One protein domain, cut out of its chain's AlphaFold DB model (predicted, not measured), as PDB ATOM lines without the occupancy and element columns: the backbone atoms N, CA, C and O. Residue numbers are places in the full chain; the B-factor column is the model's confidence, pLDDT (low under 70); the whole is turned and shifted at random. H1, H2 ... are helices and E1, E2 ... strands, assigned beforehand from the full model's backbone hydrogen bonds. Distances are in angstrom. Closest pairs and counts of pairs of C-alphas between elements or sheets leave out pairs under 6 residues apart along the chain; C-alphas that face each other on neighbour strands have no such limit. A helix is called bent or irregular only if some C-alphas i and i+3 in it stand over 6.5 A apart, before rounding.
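This is residues 12 to 133 of the 237 residues of an uncharacterized protein of Aquimarina sp. TRL1 (UniProt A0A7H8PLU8). A twisted sheet of four strands forms a wall, with the one long helix, H2, across one of its faces. Past the sheet E2 runs on into E3, the chain folds back along the bent strand E4, and beyond E5 a long loop, residues 109 to 125, leads to H3; residues 121 to 126 stand free. The printed part has 122 residues with three named helices and five named strands, along the chain H1 H2 E1 E2 E3 E4 E5 H3; the sheet's order is E1 E2 E4 E5, antiparallel throughout. The class is mixed, helices and strands, with under half of the residues in named elements. The whole is only just loose, close to compact, with a radius of gyration of the C-alphas of 16.5 A, and elongated, spanning 54 by 31 by 25 A.

In the sheet, E1 is residues 62 to 67, 16.5 A long, E2 residues 72 to 77, 16.1 A, E4 residues 88 to 97, 27.0 A, and E5 residues 101 to 108, 22.1 A. C-alpha 62 is at (38.102, -31.581, -15.560) and C-alpha 108 at (47.009, -47.566, -25.082). H2, residues 34 to 47, is 20.3 A long and begins with C-alpha 34 at (34.365, -29.831, -3.410). E3 is residues 80 to 83, 9.7 A; H1 is residues 26 to 29, 5.1 A; H3 is residues 126 to 129, irregular but only just, with C-alphas 126 and 129 6.53 A apart.

E1 and E2 are a hairpin, with N 64 and O 75 within hydrogen-bond range at 2.9 A. E2 and E4 are antiparallel, with N 76 and O 93 at 2.8 A. E4 and E5 are a hairpin, with N 103 and O 94 at 2.8 A. H2 makes two layers with the sheet, a helix on one face, at a height over the sheet of 8.9 A. It runs across the strands, at 74 degrees to E2 on the local plane; C-alphas 41 and 95 are the closest of H2 and E4, 5.9 A apart. E4 bends by 54 degrees at residue 91, and its residues 89 to 90 pair, parallel, with residues 131 to 132. E3 pairs with no named strand; its closest C-alpha to E4 is Leu 81, 7.1 A from that of Tyr 91. H1 and H3 only graze the sheet. In H2 every O i to N i+4 pair is within hydrogen-bond range; H1 and H3 are too short for such a pair.

The C-alphas of Lys 31 and Asn 115 are the farthest apart, 54.5 A. The printed part has no cut. The links H2 to E1 and E5 to H3 are long. Mean pLDDT of the printed part is 71.9; residues 12 to 23, 49 to 52 and 106 to 130 are under 70.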
ATOM      1  N   LYS A  12      32.212 -51.243  11.181       36.06
ATOM      2  CA  LYS A  12      33.515 -51.780  10.784       36.06
ATOM      3  C   LYS A  12      34.345 -50.623  10.232       36.06
ATOM      4  O   LYS A  12      34.327 -50.344   9.035       36.06
ATOM      5  N   ALA A  13      35.025 -49.925  11.139       34.16
ATOM      6  CA  ALA A  13      36.020 -48.911  10.835       34.16
ATOM      7  C   ALA A  13      37.050 -49.521   9.878       34.16
ATOM      8  O   ALA A  13      37.910 -50.311  10.269       34.16
ATOM      9  N   PHE A  14      36.919 -49.200   8.591       37.19
ATOM     10  CA  PHE A  14      37.977 -49.448   7.630       37.19
ATOM     11  C   PHE A  14      39.185 -48.657   8.135       37.19
ATOM     12  O   PHE A  14      39.107 -47.441   8.278       37.19
ATOM     13  N   LYS A  15      40.271 -49.349   8.492       33.34
ATOM     14  CA  LYS A  15      41.560 -48.699   8.734       33.34
ATOM     15  C   LYS A  15      42.023 -48.130   7.397       33.34
ATOM     16  O   LYS A  15      42.150 -48.869   6.424       33.34
ATOM     17  N   LEU A  16      42.172 -46.815   7.361       43.19
ATOM     18  CA  LEU A  16      42.469 -46.031   6.171       43.19
ATOM     19  C   LEU A  16      43.943 -45.663   6.213       43.19
ATOM     20  O   LEU A  16      44.441 -45.248   7.261       43.19
ATOM     21  N   ASP A  17      44.629 -45.850   5.089       41.59
ATOM     22  CA  ASP A  17      46.001 -45.386   4.939       41.59
ATOM     23  C   ASP A  17      46.047 -43.878   5.202       41.59
ATOM     24  O   ASP A  17      45.189 -43.109   4.767       41.59
ATOM     25  N   THR A  18      47.040 -43.474   5.983       42.34
ATOM     26  CA  THR A  18      47.150 -42.148   6.578       42.34
ATOM     27  C   THR A  18      47.271 -41.077   5.491       42.34
ATOM     28  O   THR A  18      48.242 -41.062   4.734       42.34
ATOM     29  N   ILE A  19      46.321 -40.141   5.431       49.91
ATOM     30  CA  ILE A  19      46.431 -38.934   4.604       49.91
ATOM     31  C   ILE A  19      47.198 -37.908   5.439       49.91
ATOM     32  O   ILE A  19      46.605 -37.188   6.236       49.91
ATOM     33  N   GLY A  20      48.529 -37.877   5.334       45.91
ATOM     34  CA  GLY A  20      49.340 -36.857   6.021       45.91
ATOM     35  C   GLY A  20      49.069 -36.725   7.533       45.91
ATOM     36  O   GLY A  20      48.929 -35.611   8.019       45.91
ATOM     37  N   ASN A  21      48.995 -37.853   8.255       51.12
ATOM     38  CA  ASN A  21      48.667 -37.980   9.691       51.12
ATOM     39  C   ASN A  21      47.198 -37.761  10.106       51.12
ATOM     40  O   ASN A  21      46.873 -38.027  11.263       51.12
ATOM     41  N   THR A  22      46.295 -37.391   9.195       58.28
ATOM     42  CA  THR A  22      44.868 -37.204   9.514       58.28
ATOM     43  C   THR A  22      44.033 -38.340   8.926       58.28
ATOM     44  O   THR A  22      44.125 -38.657   7.739       58.28
ATOM     45  N   THR A  23      43.219 -38.981   9.764       68.00
ATOM     46  CA  THR A  23      42.302 -40.051   9.341       68.00
ATOM     47  C   THR A  23      40.905 -39.457   9.258       68.00
ATOM     48  O   THR A  23      40.400 -38.987  10.270       68.00
ATOM     49  N   TYR A  24      40.294 -39.466   8.075       75.56
ATOM     50  CA  TYR A  24      38.935 -38.959   7.886       75.56
ATOM     51  C   TYR A  24      37.941 -40.110   7.743       75.56
ATOM     52  O   TYR A  24      38.161 -41.052   6.981       75.56
ATOM     53  N   THR A  25      36.801 -40.009   8.413       85.75
ATOM     54  CA  THR A  25      35.619 -40.827   8.135       85.75
ATOM     55  C   THR A  25      34.886 -40.313   6.894       85.75
ATOM     56  O   THR A  25      34.987 -39.143   6.518       85.75
ATOM     57  N   ILE A  26      34.069 -41.165   6.260       84.94
ATOM     58  CA  ILE A  26      33.235 -40.736   5.126       84.94
ATOM     59  C   ILE A  26      32.257 -39.614   5.515       84.94
ATOM     60  O   ILE A  26      31.956 -38.750   4.698       84.94
ATOM     61  N   GLN A  27      31.776 -39.598   6.763       86.06
ATOM     62  CA  GLN A  27      30.864 -38.565   7.256       86.06
ATOM     63  C   GLN A  27      31.559 -37.211   7.415       86.06
ATOM     64  O   GLN A  27      30.948 -36.188   7.124       86.06
ATOM     65  N   GLU A  28      32.821 -37.195   7.847       88.62
ATOM     66  CA  GLU A  28      33.625 -35.971   7.914       88.62
ATOM     67  C   GLU A  28      33.943 -35.451   6.516       88.62
ATOM     68  O   GLU A  28      33.728 -34.274   6.248       88.62
ATOM     69  N   LEU A  29      34.350 -36.331   5.596       87.94
ATOM     70  CA  LEU A  29      34.626 -35.939   4.212       87.94
ATOM     71  C   LEU A  29      33.393 -35.367   3.504       87.94
ATOM     72  O   LEU A  29      33.514 -34.416   2.746       87.94
ATOM     73  N   LYS A  30      32.195 -35.902   3.766       87.81
ATOM     74  CA  LYS A  30      30.942 -35.384   3.192       87.81
ATOM     75  C   LYS A  30      30.574 -33.973   3.658       87.81
ATOM     76  O   LYS A  30      29.726 -33.349   3.029       87.81
ATOM     77  N   LYS A  31      31.158 -33.494   4.760       90.19
ATOM     78  CA  LYS A  31      30.975 -32.116   5.242       90.19
ATOM     79  C   LYS A  31      31.928 -31.133   4.565       90.19
ATOM     80  O   LYS A  31      31.711 -29.933   4.681       90.19
ATOM     81  N   LEU A  32      32.970 -31.636   3.901       88.56
ATOM     82  CA  LEU A  32      33.939 -30.815   3.191       88.56
ATOM     83  C   LEU A  32      33.370 -30.335   1.856       88.56
ATOM     84  O   LEU A  32      32.606 -31.037   1.189       88.56
ATOM     85  N   GLY A  33      33.792 -29.144   1.446       90.00
ATOM     86  CA  GLY A  33      33.493 -28.611   0.127       90.00
ATOM     87  C   GLY A  33      34.245 -29.355  -0.978       90.00
ATOM     88  O   GLY A  33      35.294 -29.971  -0.765       90.00
ATOM     89  N   LYS A  34      33.748 -29.233  -2.215       89.94
ATOM     90  CA  LYS A  34      34.365 -29.831  -3.410       89.94
ATOM     91  C   LYS A  34      35.865 -29.521  -3.527       89.94
ATOM     92  O   LYS A  34      36.649 -30.423  -3.800       89.94
ATOM     93  N   ASN A  35      36.272 -28.270  -3.305       89.81
ATOM     94  CA  ASN A  35      37.679 -27.863  -3.409       89.81
ATOM     95  C   ASN A  35      38.572 -28.531  -2.356       89.81
ATOM     96  O   ASN A  35      39.660 -28.979  -2.697       89.81
ATOM     97  N   GLU A  36      38.095 -28.679  -1.121       91.12
ATOM     98  CA  GLU A  36      38.854 -29.342  -0.054       91.12
ATOM     99  C   GLU A  36      39.066 -30.829  -0.370       91.12
ATOM    100  O   GLU A  36      40.165 -31.357  -0.206       91.12
ATOM    101  N   LEU A  37      38.040 -31.501  -0.905       92.56
ATOM    102  CA  LEU A  37      38.143 -32.889  -1.366       92.56
ATOM    103  C   LEU A  37      39.154 -33.041  -2.513       92.56
ATOM    104  O   LEU A  37      39.909 -34.017  -2.547       92.56
ATOM    105  N   ILE A  38      39.195 -32.072  -3.432       91.69
ATOM    106  CA  ILE A  38      40.174 -32.026  -4.524       91.69
ATOM    107  C   ILE A  38      41.592 -31.850  -3.974       91.69
ATOM    108  O   ILE A  38      42.492 -32.581  -4.388       91.69
ATOM    109  N   ASP A  39      41.797 -30.936  -3.030       90.38
ATOM    110  CA  ASP A  39      43.116 -30.663  -2.455       90.38
ATOM    111  C   ASP A  39      43.643 -31.866  -1.659       90.38
ATOM    112  O   ASP A  39      44.809 -32.252  -1.805       90.38
ATOM    113  N   ILE A  40      42.772 -32.537  -0.897       90.44
ATOM    114  CA  ILE A  40      43.077 -33.817  -0.241       90.44
ATOM    115  C   ILE A  40      43.519 -34.857  -1.278       90.44
ATOM    116  O   ILE A  40      44.563 -35.496  -1.120       90.44
ATOM    117  N   ALA A  41      42.757 -35.014  -2.362       90.75
ATOM    118  CA  ALA A  41      43.062 -35.980  -3.409       90.75
ATOM    119  C   ALA A  41      44.384 -35.669  -4.143       90.75
ATOM    120  O   ALA A  41      45.184 -36.580  -4.369       90.75
ATOM    121  N   ILE A  42      44.674 -34.398  -4.441       89.12
ATOM    122  CA  ILE A  42      45.958 -33.960  -5.014       89.12
ATOM    123  C   ILE A  42      47.119 -34.257  -4.061       89.12
ATOM    124  O   ILE A  42      48.170 -34.730  -4.499       89.12
ATOM    125  N   ASN A  43      46.946 -34.027  -2.759       86.75
ATOM    126  CA  ASN A  43      47.979 -34.335  -1.771       86.75
ATOM    127  C   ASN A  43      48.273 -35.839  -1.704       86.75
ATOM    128  O   ASN A  43      49.442 -36.228  -1.678       86.75
ATOM    129  N   ILE A  44      47.243 -36.688  -1.771       87.50
ATOM    130  CA  ILE A  44      47.411 -38.148  -1.866       87.50
ATOM    131  C   ILE A  44      48.200 -38.519  -3.126       87.50
ATOM    132  O   ILE A  44      49.145 -39.303  -3.044       87.50
ATOM    133  N   ILE A  45      47.855 -37.941  -4.282       85.94
ATOM    134  CA  ILE A  45      48.567 -38.168  -5.549       85.94
ATOM    135  C   ILE A  45      50.049 -37.795  -5.405       85.94
ATOM    136  O   ILE A  45      50.915 -38.610  -5.718       85.94
ATOM    137  N   LYS A  46      50.361 -36.608  -4.867       83.25
ATOM    138  CA  LYS A  46      51.743 -36.125  -4.674       83.25
ATOM    139  C   LYS A  46      52.582 -37.035  -3.773       83.25
ATOM    140  O   LYS A  46      53.785 -37.165  -3.986       83.25
ATOM    141  N   GLN A  47      51.965 -37.689  -2.791       80.94
ATOM    142  CA  GLN A  47      52.651 -38.625  -1.896       80.94
ATOM    143  C   GLN A  47      53.004 -39.962  -2.577       80.94
ATOM    144  O   GLN A  47      53.898 -40.680  -2.117       80.94
ATOM    145  N   LYS A  48      52.351 -40.323  -3.692       76.12
ATOM    146  CA  LYS A  48      52.636 -41.567  -4.421       76.12
ATOM    147  C   LYS A  48      53.889 -41.411  -5.297       76.12
ATOM    148  O   LYS A  48      53.830 -41.025  -6.460       76.12
ATOM    149  N   LYS A  49      55.040 -41.823  -4.753       61.78
ATOM    150  CA  LYS A  49      56.361 -41.784  -5.422       61.78
ATOM    151  C   LYS A  49      56.423 -42.474  -6.798       61.78
ATOM    152  O   LYS A  49      57.270 -42.124  -7.613       61.78
ATOM    153  N   HIS A  50      55.548 -43.443  -7.076       62.47
ATOM    154  CA  HIS A  50      55.573 -44.229  -8.317       62.47
ATOM    155  C   HIS A  50      54.979 -43.506  -9.541       62.47
ATOM    156  O   HIS A  50      55.066 -44.028 -10.647       62.47
ATOM    157  N   LEU A  51      54.405 -42.308  -9.378       63.97
ATOM    158  CA  LEU A  51      53.804 -41.556 -10.488       63.97
ATOM    159  C   LEU A  51      54.848 -40.857 -11.386       63.97
ATOM    160  O   LEU A  51      54.529 -40.385 -12.478       63.97
ATOM    161  N   GLY A  52      56.119 -40.832 -10.962       61.28
ATOM    162  CA  GLY A  52      57.278 -40.493 -11.797       61.28
ATOM    163  C   GLY A  52      57.418 -39.022 -12.209       61.28
ATOM    164  O   GLY A  52      58.436 -38.678 -12.809       61.28
ATOM    165  N   LYS A  53      56.436 -38.165 -11.896       70.38
ATOM    166  CA  LYS A  53      56.449 -36.704 -12.074       70.38
ATOM    167  C   LYS A  53      55.600 -36.026 -10.995       70.38
ATOM    168  O   LYS A  53      54.720 -36.659 -10.415       70.38
ATOM    169  N   ILE A  54      55.867 -34.743 -10.745       76.62
ATOM    170  CA  ILE A  54      55.006 -33.906  -9.903       76.62
ATOM    171  C   ILE A  54      53.735 -33.601 -10.698       76.62
ATOM    172  O   ILE A  54      53.829 -33.162 -11.842       76.62
ATOM    173  N   ILE A  55      52.581 -33.886 -10.097       79.75
ATOM    174  CA  ILE A  55      51.256 -33.663 -10.679       79.75
ATOM    175  C   ILE A  55      50.593 -32.523  -9.911       79.75
ATOM    176  O   ILE A  55      50.544 -32.536  -8.673       79.75
ATOM    177  N   TYR A  56      50.091 -31.548 -10.654       84.94
ATOM    178  CA  TYR A  56      49.404 -30.375 -10.145       84.94
ATOM    179  C   TYR A  56      47.922 -30.404 -10.526       84.94
ATOM    180  O   TYR A  56      47.487 -31.192 -11.363       84.94
ATOM    181  N   ARG A  57      47.116 -29.556  -9.883       84.44
ATOM    182  CA  ARG A  57      45.678 -29.459 -10.177       84.44
ATOM    183  C   ARG A  57      45.450 -28.951 -11.603       84.44
ATOM    184  O   ARG A  57      44.527 -29.389 -12.275       84.44
ATOM    185  N   GLU A  58      46.329 -28.063 -12.050       85.19
ATOM    186  CA  GLU A  58      46.327 -27.386 -13.345       85.19
ATOM    187  C   GLU A  58      46.685 -28.320 -14.508       85.19
ATOM    188  O   GLU A  58      46.499 -27.952 -15.665       85.19
ATOM    189  N   ASP A  59      47.170 -29.532 -14.220       83.06
ATOM    190  CA  ASP A  59      47.420 -30.561 -15.232       83.06
ATOM    191  C   ASP A  59      46.129 -31.201 -15.771       83.06
ATOM    192  O   ASP A  59      46.192 -31.996 -16.714       83.06
ATOM    193  N   PHE A  60      44.976 -30.890 -15.174       85.12
ATOM    194  CA  PHE A  60      43.680 -31.468 -15.511       85.12
ATOM    195  C   PHE A  60      42.701 -30.394 -15.976       85.12
ATOM    196  O   PHE A  60      42.627 -29.306 -15.406       85.12
ATOM    197  N   ASP A  61      41.916 -30.738 -16.992       81.69
ATOM    198  CA  ASP A  61      40.884 -29.861 -17.545       81.69
ATOM    199  C   ASP A  61      39.571 -30.021 -16.774       81.69
ATOM    200  O   ASP A  61      38.860 -29.046 -16.528       81.69
ATOM    201  N   PHE A  62      39.293 -31.248 -16.321       80.94
ATOM    202  CA  PHE A  62      38.102 -31.581 -15.560       80.94
ATOM    203  C   PHE A  62      38.429 -32.301 -14.265       80.94
ATOM    204  O   PHE A  62      39.214 -33.251 -14.219       80.94
ATOM    205  N   ILE A  63      37.764 -31.860 -13.197       86.62
ATOM    206  CA  ILE A  63      37.818 -32.517 -11.899       86.62
ATOM    207  C   ILE A  63      36.394 -32.765 -11.417       86.62
ATOM    208  O   ILE A  63      35.647 -31.829 -11.109       86.62
ATOM    209  N   LYS A  64      36.024 -34.043 -11.354       88.25
ATOM    210  CA  LYS A  64      34.701 -34.498 -10.932       88.25
ATOM    211  C   LYS A  64      34.772 -35.081  -9.531       88.25
ATOM    212  O   LYS A  64      35.665 -35.868  -9.234       88.25
ATOM    213  N   VAL A  65      33.810 -34.727  -8.684       88.69
ATOM    214  CA  VAL A  65      33.669 -35.295  -7.341       88.69
ATOM    215  C   VAL A  65      32.306 -35.961  -7.248       88.69
ATOM    216  O   VAL A  65      31.273 -35.298  -7.316       88.69
ATOM    217  N   VAL A  66      32.307 -37.283  -7.103       89.31
ATOM    218  CA  VAL A  66      31.089 -38.068  -6.882       89.31
ATOM    219  C   VAL A  66      31.175 -38.790  -5.553       89.31
ATOM    220  O   VAL A  66      32.237 -39.259  -5.153       89.31
ATOM    221  N   THR A  67      30.050 -38.908  -4.861       88.25
ATOM    222  CA  THR A  67      29.983 -39.580  -3.564       88.25
ATOM    223  C   THR A  67      28.865 -40.604  -3.538       88.25
ATOM    224  O   THR A  67      27.800 -40.387  -4.111       88.25
ATOM    225  N   ASP A  68      29.094 -41.692  -2.809       85.25
ATOM    226  CA  ASP A  68      28.046 -42.583  -2.316       85.25
ATOM    227  C   ASP A  68      28.095 -42.632  -0.771       85.25
ATOM    228  O   ASP A  68      28.691 -41.770  -0.118       85.25
ATOM    229  N   ASN A  69      27.429 -43.600  -0.139       82.06
ATOM    230  CA  ASN A  69      27.432 -43.754   1.326       82.06
ATOM    231  C   ASN A  69      28.717 -44.349   1.917       82.06
ATOM    232  O   ASN A  69      28.894 -44.313   3.131       82.06
ATOM    233  N   ARG A  70      29.601 -44.889   1.085       85.62
ATOM    234  CA  ARG A  70      30.801 -45.632   1.479       85.62
ATOM    235  C   ARG A  70      32.084 -44.890   1.123       85.62
ATOM    236  O   ARG A  70      33.085 -45.071   1.809       85.62
ATOM    237  N   LYS A  71      32.067 -44.092   0.057       88.25
ATOM    238  CA  LYS A  71      33.252 -43.447  -0.499       88.25
ATOM    239  C   LYS A  71      32.932 -42.194  -1.306       88.25
ATOM    240  O   LYS A  71      31.813 -41.985  -1.775       88.25
ATOM    241  N   ILE A  72      33.972 -41.401  -1.508       91.00
ATOM    242  CA  ILE A  72      34.022 -40.290  -2.456       91.00
ATOM    243  C   ILE A  72      35.060 -40.642  -3.519       91.00
ATOM    244  O   ILE A  72      36.139 -41.135  -3.195       91.00
ATOM    245  N   ILE A  73      34.733 -40.412  -4.784       92.56
ATOM    246  CA  ILE A  73      35.651 -40.547  -5.911       92.56
ATOM    247  C   ILE A  73      35.924 -39.152  -6.459       92.56
ATOM    248  O   ILE A  73      34.999 -38.450  -6.871       92.56
ATOM    249  N   VAL A  74      37.199 -38.776  -6.471       91.75
ATOM    250  CA  VAL A  74      37.690 -37.570  -7.139       91.75
ATOM    251  C   VAL A  74      38.383 -37.998  -8.427       91.75
ATOM    252  O   VAL A  74      39.446 -38.618  -8.379       91.75
ATOM    253  N   SER A  75      37.771 -37.704  -9.568       89.94
ATOM    254  CA  SER A  75      38.297 -38.018 -10.898       89.94
ATOM    255  C   SER A  75      38.968 -36.790 -11.496       89.94
ATOM    256  O   SER A  75      38.368 -35.720 -11.540       89.94
ATOM    257  N   PHE A  76      40.194 -36.961 -11.972       88.31
ATOM    258  CA  PHE A  76      41.021 -35.953 -12.620       88.31
ATOM    259  C   PHE A  76      41.227 -36.348 -14.080       88.31
ATOM    260  O   PHE A  76      41.817 -37.398 -14.365       88.31
ATOM    261  N   GLU A  77      40.722 -35.536 -15.001       84.88
ATOM    262  CA  GLU A  77      40.629 -35.881 -16.416       84.88
ATOM    263  C   GLU A  77      41.123 -34.743 -17.313       84.88
ATOM    264  O   GLU A  77      41.030 -33.561 -16.974       84.88
ATOM    265  N   ARG A  78      41.675 -35.116 -18.469       81.50
ATOM    266  CA  ARG A  78      42.072 -34.192 -19.537       81.50
ATOM    267  C   ARG A  78      41.079 -34.259 -20.694       81.50
ATOM    268  O   ARG A  78      40.577 -35.337 -21.015       81.50
ATOM    269  N   ASN A  79      40.872 -33.122 -21.345       80.56
ATOM    270  CA  ASN A  79      40.020 -32.992 -22.523       80.56
ATOM    271  C   ASN A  79      40.680 -33.478 -23.794       80.56
ATOM    272  O   ASN A  79      40.044 -34.134 -24.617       80.56
ATOM    273  N   VAL A  80      41.970 -33.188 -23.928       83.81
ATOM    274  CA  VAL A  80      42.760 -33.601 -25.080       83.81
ATOM    275  C   VAL A  80      43.846 -34.562 -24.632       83.81
ATOM    276  O   VAL A  80      44.721 -34.234 -23.826       83.81
ATOM    277  N   LEU A  81      43.793 -35.770 -25.177       87.12
ATOM    278  CA  LEU A  81      44.747 -36.836 -24.925       87.12
ATOM    279  C   LEU A  81      45.601 -37.029 -26.168       87.12
ATOM    280  O   LEU A  81      45.110 -37.513 -27.176       87.12
ATOM    281  N   TYR A  82      46.881 -36.683 -26.101       87.56
ATOM    282  CA  TYR A  82      47.832 -37.032 -27.154       87.56
ATOM    283  C   TYR A  82      48.571 -38.303 -26.765       87.56
ATOM    284  O   TYR A  82      49.198 -38.339 -25.708       87.56
ATOM    285  N   VAL A  83      48.487 -39.331 -27.605       87.56
ATOM    286  CA  VAL A  83      49.035 -40.659 -27.349       87.56
ATOM    287  C   VAL A  83      50.185 -40.919 -28.326       87.56
ATOM    288  O   VAL A  83      49.927 -41.319 -29.467       87.56
ATOM    289  N   PRO A  84      51.446 -40.691 -27.899       83.56
ATOM    290  CA  PRO A  84      52.592 -40.796 -28.791       83.56
ATOM    291  C   PRO A  84      52.784 -42.215 -29.317       83.56
ATOM    292  O   PRO A  84      52.417 -43.200 -28.659       83.56
ATOM    293  N   LEU A  85      53.408 -42.313 -30.482       79.25
ATOM    294  CA  LEU A  85      53.712 -43.585 -31.113       79.25
ATOM    295  C   LEU A  85      54.709 -44.366 -30.241       79.25
ATOM    296  O   LEU A  85      55.649 -43.810 -29.673       79.25
ATOM    297  N   TYR A  86      54.482 -45.673 -30.096       74.06
ATOM    298  CA  TYR A  86      55.295 -46.578 -29.269       74.06
ATOM    299  C   TYR A  86      55.395 -46.214 -27.778       74.06
ATOM    300  O   TYR A  86      56.259 -46.738 -27.069       74.06
ATOM    301  N   ALA A  87      54.497 -45.367 -27.270       72.00
ATOM    302  CA  ALA A  87      54.511 -44.943 -25.880       72.00
ATOM    303  C   ALA A  87      53.321 -45.479 -25.072       72.00
ATOM    304  O   ALA A  87      52.234 -45.752 -25.581       72.00
ATOM    305  N   LYS A  88      53.535 -45.619 -23.761       72.81
ATOM    306  CA  LYS A  88      52.516 -46.038 -22.793       72.81
ATOM    307  C   LYS A  88      52.465 -45.026 -21.660       72.81
ATOM    308  O   LYS A  88      53.446 -44.866 -20.935       72.81
ATOM    309  N   PHE A  89      51.307 -44.400 -21.483       78.44
ATOM    310  CA  PHE A  89      51.055 -43.465 -20.394       78.44
ATOM    311  C   PHE A  89      49.666 -43.675 -19.791       78.44
ATOM    312  O   PHE A  89      48.770 -44.245 -20.421       78.44
ATOM    313  N   TYR A  90      49.483 -43.183 -18.569       81.50
ATOM    314  CA  TYR A  90      48.156 -42.869 -18.058       81.50
ATOM    315  C   TYR A  90      47.932 -41.362 -18.108       81.50
ATOM    316  O   TYR A  90      48.868 -40.573 -17.972       81.50
ATOM    317  N   TYR A  91      46.680 -40.983 -18.330       82.88
ATOM    318  CA  TYR A  91      46.296 -39.598 -18.611       82.88
ATOM    319  C   TYR A  91      45.306 -39.057 -17.590       82.88
ATOM    320  O   TYR A  91      45.313 -37.865 -17.305       82.88
ATOM    321  N   ASN A  92      44.500 -39.953 -17.019       85.12
ATOM    322  CA  ASN A  92      43.480 -39.623 -16.041       85.12
ATOM    323  C   ASN A  92      43.736 -40.409 -14.752       85.12
ATOM    324  O   ASN A  92      44.275 -41.527 -14.775       85.12
ATOM    325  N   LEU A  93      43.327 -39.825 -13.632       88.19
ATOM    326  CA  LEU A  93      43.473 -40.393 -12.296       88.19
ATOM    327  C   LEU A  93      42.129 -40.398 -11.577       88.19
ATOM    328  O   LEU A  93      41.319 -39.498 -11.758       88.19
ATOM    329  N   GLU A  94      41.910 -41.385 -10.719       90.62
ATOM    330  CA  GLU A  94      40.827 -41.349  -9.739       90.62
ATOM    331  C   GLU A  94      41.398 -41.592  -8.352       90.62
ATOM    332  O   GLU A  94      42.188 -42.517  -8.158       90.62
ATOM    333  N   VAL A  95      40.977 -40.790  -7.385       90.19
ATOM    334  CA  VAL A  95      41.317 -40.976  -5.977       90.19
ATOM    335  C   VAL A  95      40.058 -41.371  -5.231       90.19
ATOM    336  O   VAL A  95      39.052 -40.666  -5.262       90.19
ATOM    337  N   GLU A  96      40.117 -42.517  -4.563       90.81
ATOM    338  CA  GLU A  96      39.064 -42.975  -3.672       90.81
ATOM    339  C   GLU A  96      39.349 -42.485  -2.252       90.81
ATOM    340  O   GLU A  96      40.383 -42.800  -1.664       90.81
ATOM    341  N   LEU A  97      38.410 -41.730  -1.694       88.81
ATOM    342  CA  LEU A  97      38.418 -41.286  -0.312       88.81
ATOM    343  C   LEU A  97      37.359 -42.064   0.489       88.81
ATOM    344  O   LEU A  97      36.281 -42.356  -0.036       88.81
ATOM    345  N   PRO A  98      37.627 -42.390   1.761       87.81
ATOM    346  CA  PRO A  98      38.853 -42.049   2.482       87.81
ATOM    347  C   PRO A  98      40.048 -42.979   2.197       87.81
ATOM    348  O   PRO A  98      41.115 -42.767   2.758       87.81
ATOM    349  N   SER A  99      39.889 -44.033   1.382       86.31
ATOM    350  CA  SER A  99      40.869 -45.134   1.290       86.31
ATOM    351  C   SER A  99      42.252 -44.739   0.775       86.31
ATOM    352  O   SER A  99      43.193 -45.516   0.918       86.31
ATOM    353  N   GLY A 100      42.386 -43.569   0.152       84.62
ATOM    354  CA  GLY A 100      43.642 -43.080  -0.412       84.62
ATOM    355  C   GLY A 100      44.112 -43.892  -1.621       84.62
ATOM    356  O   GLY A 100      45.262 -43.763  -2.060       84.62
ATOM    357  N   LYS A 101      43.246 -44.756  -2.165       86.06
ATOM    358  CA  LYS A 101      43.559 -45.566  -3.340       86.06
ATOM    359  C   LYS A 101      43.539 -44.682  -4.575       86.06
ATOM    360  O   LYS A 101      42.549 -44.011  -4.847       86.06
ATOM    361  N   VAL A 102      44.622 -44.737  -5.342       86.50
ATOM    362  CA  VAL A 102      44.747 -44.037  -6.620       86.50
ATOM    363  C   VAL A 102      44.599 -45.061  -7.738       86.50
ATOM    364  O   VAL A 102      45.344 -46.039  -7.785       86.50
ATOM    365  N   LYS A 103      43.639 -44.846  -8.637       85.75
ATOM    366  CA  LYS A 103      43.475 -45.620  -9.869       85.75
ATOM    367  C   LYS A 103      43.992 -44.807 -11.044       85.75
ATOM    368  O   LYS A 103      43.715 -43.616 -11.158       85.75
ATOM    369  N   GLN A 104      44.716 -45.472 -11.932       82.12
ATOM    370  CA  GLN A 104      45.244 -44.883 -13.156       82.12
ATOM    371  C   GLN A 104      44.416 -45.371 -14.342       82.12
ATOM    372  O   GLN A 104      44.235 -46.579 -14.516       82.12
ATOM    373  N   LYS A 105      43.936 -44.451 -15.182       71.94
ATOM    374  CA  LYS A 105      43.300 -44.798 -16.458       71.94
ATOM    375  C   LYS A 105      44.297 -44.557 -17.591       71.94
ATOM    376  O   LYS A 105      44.707 -43.424 -17.857       71.94
ATOM    377  N   SER A 106      44.711 -45.644 -18.238       65.12
ATOM    378  CA  SER A 106      45.619 -45.620 -19.386       65.12
ATOM    379  C   SER A 106      44.853 -45.669 -20.698       65.12
ATOM    380  O   SER A 106      44.023 -46.562 -20.867       65.12
ATOM    381  N   ASN A 107      45.232 -44.820 -21.650       60.09
ATOM    382  CA  ASN A 107      44.952 -45.063 -23.059       60.09
ATOM    383  C   ASN A 107      46.177 -45.736 -23.672       60.09
ATOM    384  O   ASN A 107      47.308 -45.281 -23.488       60.09
ATOM    385  N   ARG A 108      45.956 -46.857 -24.357       55.25
ATOM    386  CA  ARG A 108      47.009 -47.566 -25.082       55.25
ATOM    387  C   ARG A 108      46.912 -47.129 -26.537       55.25
ATOM    388  O   ARG A 108      45.922 -47.459 -27.176       55.25
ATOM    389  N   ASN A 109      47.915 -46.417 -27.051       46.22
ATOM    390  CA  ASN A 109      48.121 -46.408 -28.493       46.22
ATOM    391  C   ASN A 109      48.833 -47.712 -28.827       46.22
ATOM    392  O   ASN A 109      49.813 -48.068 -28.163       46.22
ATOM    393  N   ASN A 110      48.233 -48.459 -29.745       41.78
ATOM    394  CA  ASN A 110      48.787 -49.586 -30.474       41.78
ATOM    395  C   ASN A 110      50.214 -49.965 -30.074       41.78
ATOM    396  O   ASN A 110      51.210 -49.590 -30.686       41.78
ATOM    397  N   CYS A 111      50.310 -50.786 -29.032       42.06
ATOM    398  CA  CYS A 111      51.530 -51.514 -28.724       42.06
ATOM    399  C   CYS A 111      51.613 -52.700 -29.689       42.06
ATOM    400  O   CYS A 111      51.658 -53.852 -29.254       42.06
ATOM    401  N   TYR A 112      51.543 -52.428 -30.994       39.41
ATOM    402  CA  TYR A 112      51.942 -53.402 -31.985       39.41
ATOM    403  C   TYR A 112      53.433 -53.614 -31.757       39.41
ATOM    404  O   TYR A 112      54.233 -52.678 -31.832       39.41
ATOM    405  N   GLY A 113      53.826 -54.847 -31.437       37.50
ATOM    406  CA  GLY A 113      55.208 -55.234 -31.688       37.50
ATOM    407  C   GLY A 113      55.530 -54.955 -33.160       37.50
ATOM    408  O   GLY A 113      54.616 -54.848 -33.981       37.50
ATOM    409  N   LYS A 114      56.815 -54.890 -33.519       37.25
ATOM    410  CA  LYS A 114      57.291 -54.705 -34.908       37.25
ATOM    411  C   LYS A 114      56.612 -55.612 -35.965       37.25
ATOM    412  O   LYS A 114      56.756 -55.342 -37.148       37.25
ATOM    413  N   ASN A 115      55.848 -56.628 -35.548       38.66
ATOM    414  CA  ASN A 115      55.165 -57.611 -36.386       38.66
ATOM    415  C   ASN A 115      53.617 -57.568 -36.300       38.66
ATOM    416  O   ASN A 115      52.975 -58.569 -36.591       38.66
ATOM    417  N   GLY A 116      52.985 -56.479 -35.842       35.66
ATOM    418  CA  GLY A 116      51.516 -56.327 -35.913       35.66
ATOM    419  C   GLY A 116      50.689 -57.227 -34.976       35.66
ATOM    420  O   GLY A 116      49.461 -57.163 -34.981       35.66
ATOM    421  N   HIS A 117      51.323 -58.035 -34.124       33.91
ATOM    422  CA  HIS A 117      50.614 -58.833 -33.126       33.91
ATOM    423  C   HIS A 117      50.277 -57.997 -31.887       33.91
ATOM    424  O   HIS A 117      51.145 -57.372 -31.269       33.91
ATOM    425  N   PHE A 118      48.997 -58.015 -31.509       41.41
ATOM    426  CA  PHE A 118      48.523 -57.530 -30.219       41.41
ATOM    427  C   PHE A 118      49.221 -58.351 -29.125       41.41
ATOM    428  O   PHE A 118      49.000 -59.558 -29.036       41.41
ATOM    429  N   HIS A 119      50.022 -57.728 -28.255       41.62
ATOM    430  CA  HIS A 119      50.392 -58.363 -26.986       41.62
ATOM    431  C   HIS A 119      49.165 -58.356 -26.067       41.62
ATOM    432  O   HIS A 119      49.044 -57.569 -25.127       41.62
ATOM    433  N   LYS A 120      48.214 -59.233 -26.384       41.03
ATOM    434  CA  LYS A 120      47.085 -59.589 -25.538       41.03
ATOM    435  C   LYS A 120      47.544 -60.665 -24.561       41.03
ATOM    436  O   LYS A 120      46.992 -61.741 -24.578       41.03
ATOM    437  N   ASP A 121      48.591 -60.396 -23.789       38.47
ATOM    438  CA  ASP A 121      48.909 -61.166 -22.588       38.47
ATOM    439  C   ASP A 121      50.078 -60.532 -21.852       38.47
ATOM    440  O   ASP A 121      51.213 -60.474 -22.327       38.47
ATOM    441  N   SER A 122      49.790 -60.051 -20.653       33.97
ATOM    442  CA  SER A 122      50.432 -60.601 -19.462       33.97
ATOM    443  C   SER A 122      49.711 -60.016 -18.252       33.97
ATOM    444  O   SER A 122      49.750 -58.813 -18.002       33.97
ATOM    445  N   GLY A 123      49.001 -60.872 -17.517       35.19
ATOM    446  CA  GLY A 123      48.369 -60.571 -16.229       35.19
ATOM    447  C   GLY A 123      49.381 -60.273 -15.115       35.19
ATOM    448  O   GLY A 123      49.279 -60.826 -14.029       35.19
ATOM    449  N   VAL A 124      50.371 -59.423 -15.386       32.59
ATOM    450  CA  VAL A 124      51.472 -59.065 -14.489       32.59
ATOM    451  C   VAL A 124      51.438 -57.562 -14.275       32.59
ATOM    452  O   VAL A 124      52.078 -56.844 -15.021       32.59
ATOM    453  N   ASP A 125      50.655 -57.078 -13.314       38.41
ATOM    454  CA  ASP A 125      50.770 -55.755 -12.663       38.41
ATOM    455  C   ASP A 125      51.414 -54.599 -13.491       38.41
ATOM    456  O   ASP A 125      52.310 -53.870 -13.045       38.41
ATOM    457  N   PHE A 126      50.971 -54.438 -14.750       36.53
ATOM    458  CA  PHE A 126      51.631 -53.601 -15.773       36.53
ATOM    459  C   PHE A 126      51.508 -52.100 -15.491       36.53
ATOM    460  O   PHE A 126      52.195 -51.277 -16.101       36.53
ATOM    461  N   TYR A 127      50.631 -51.736 -14.559       44.69
ATOM    462  CA  TYR A 127      50.368 -50.364 -14.144       44.69
ATOM    463  C   TYR A 127      51.526 -49.770 -13.326       44.69
ATOM    464  O   TYR A 127      51.704 -48.557 -13.312       44.69
ATOM    465  N   SER A 128      52.384 -50.607 -12.731       45.81
ATOM    466  CA  SER A 128      53.474 -50.176 -11.841       45.81
ATOM    467  C   SER A 128      54.613 -49.384 -12.513       45.81
ATOM    468  O   SER A 128      55.368 -48.708 -11.815       45.81
ATOM    469  N   LYS A 129      54.755 -49.435 -13.850       52.72
ATOM    470  CA  LYS A 129      55.844 -48.757 -14.600       52.72
ATOM    471  C   LYS A 129      55.378 -47.696 -15.600       52.72
ATOM    472  O   LYS A 129      56.206 -47.067 -16.258       52.72
ATOM    473  N   THR A 130      54.071 -47.511 -15.750       65.94
ATOM    474  CA  THR A 130      53.521 -46.505 -16.666       65.94
ATOM    475  C   THR A 130      53.623 -45.134 -15.992       65.94
ATOM    476  O   THR A 130      53.330 -45.031 -14.809       65.94
ATOM    477  N   LYS A 131      54.075 -44.089 -16.699       76.81
ATOM    478  CA  LYS A 131      54.204 -42.726 -16.138       76.81
ATOM    479  C   LYS A 131      52.970 -41.879 -16.455       76.81
ATOM    480  O   LYS A 131      52.287 -42.142 -17.449       76.81
ATOM    481  N   PHE A 132      52.728 -40.838 -15.655       81.88
ATOM    482  CA  PHE A 132      51.737 -39.819 -16.008       81.88
ATOM    483  C   PHE A 132      52.182 -39.083 -17.265       81.88
ATOM    484  O   PHE A 132      53.339 -38.653 -17.370       81.88
ATOM    485  N   TYR A 133      51.262 -38.921 -18.207       83.94
ATOM    486  CA  TYR A 133      51.517 -38.120 -19.384       83.94
ATOM    487  C   TYR A 133      51.511 -36.628 -19.044       83.94
ATOM    488  O   TYR A 133      50.532 -36.090 -18.531       83.94
TER     489      TYR A 133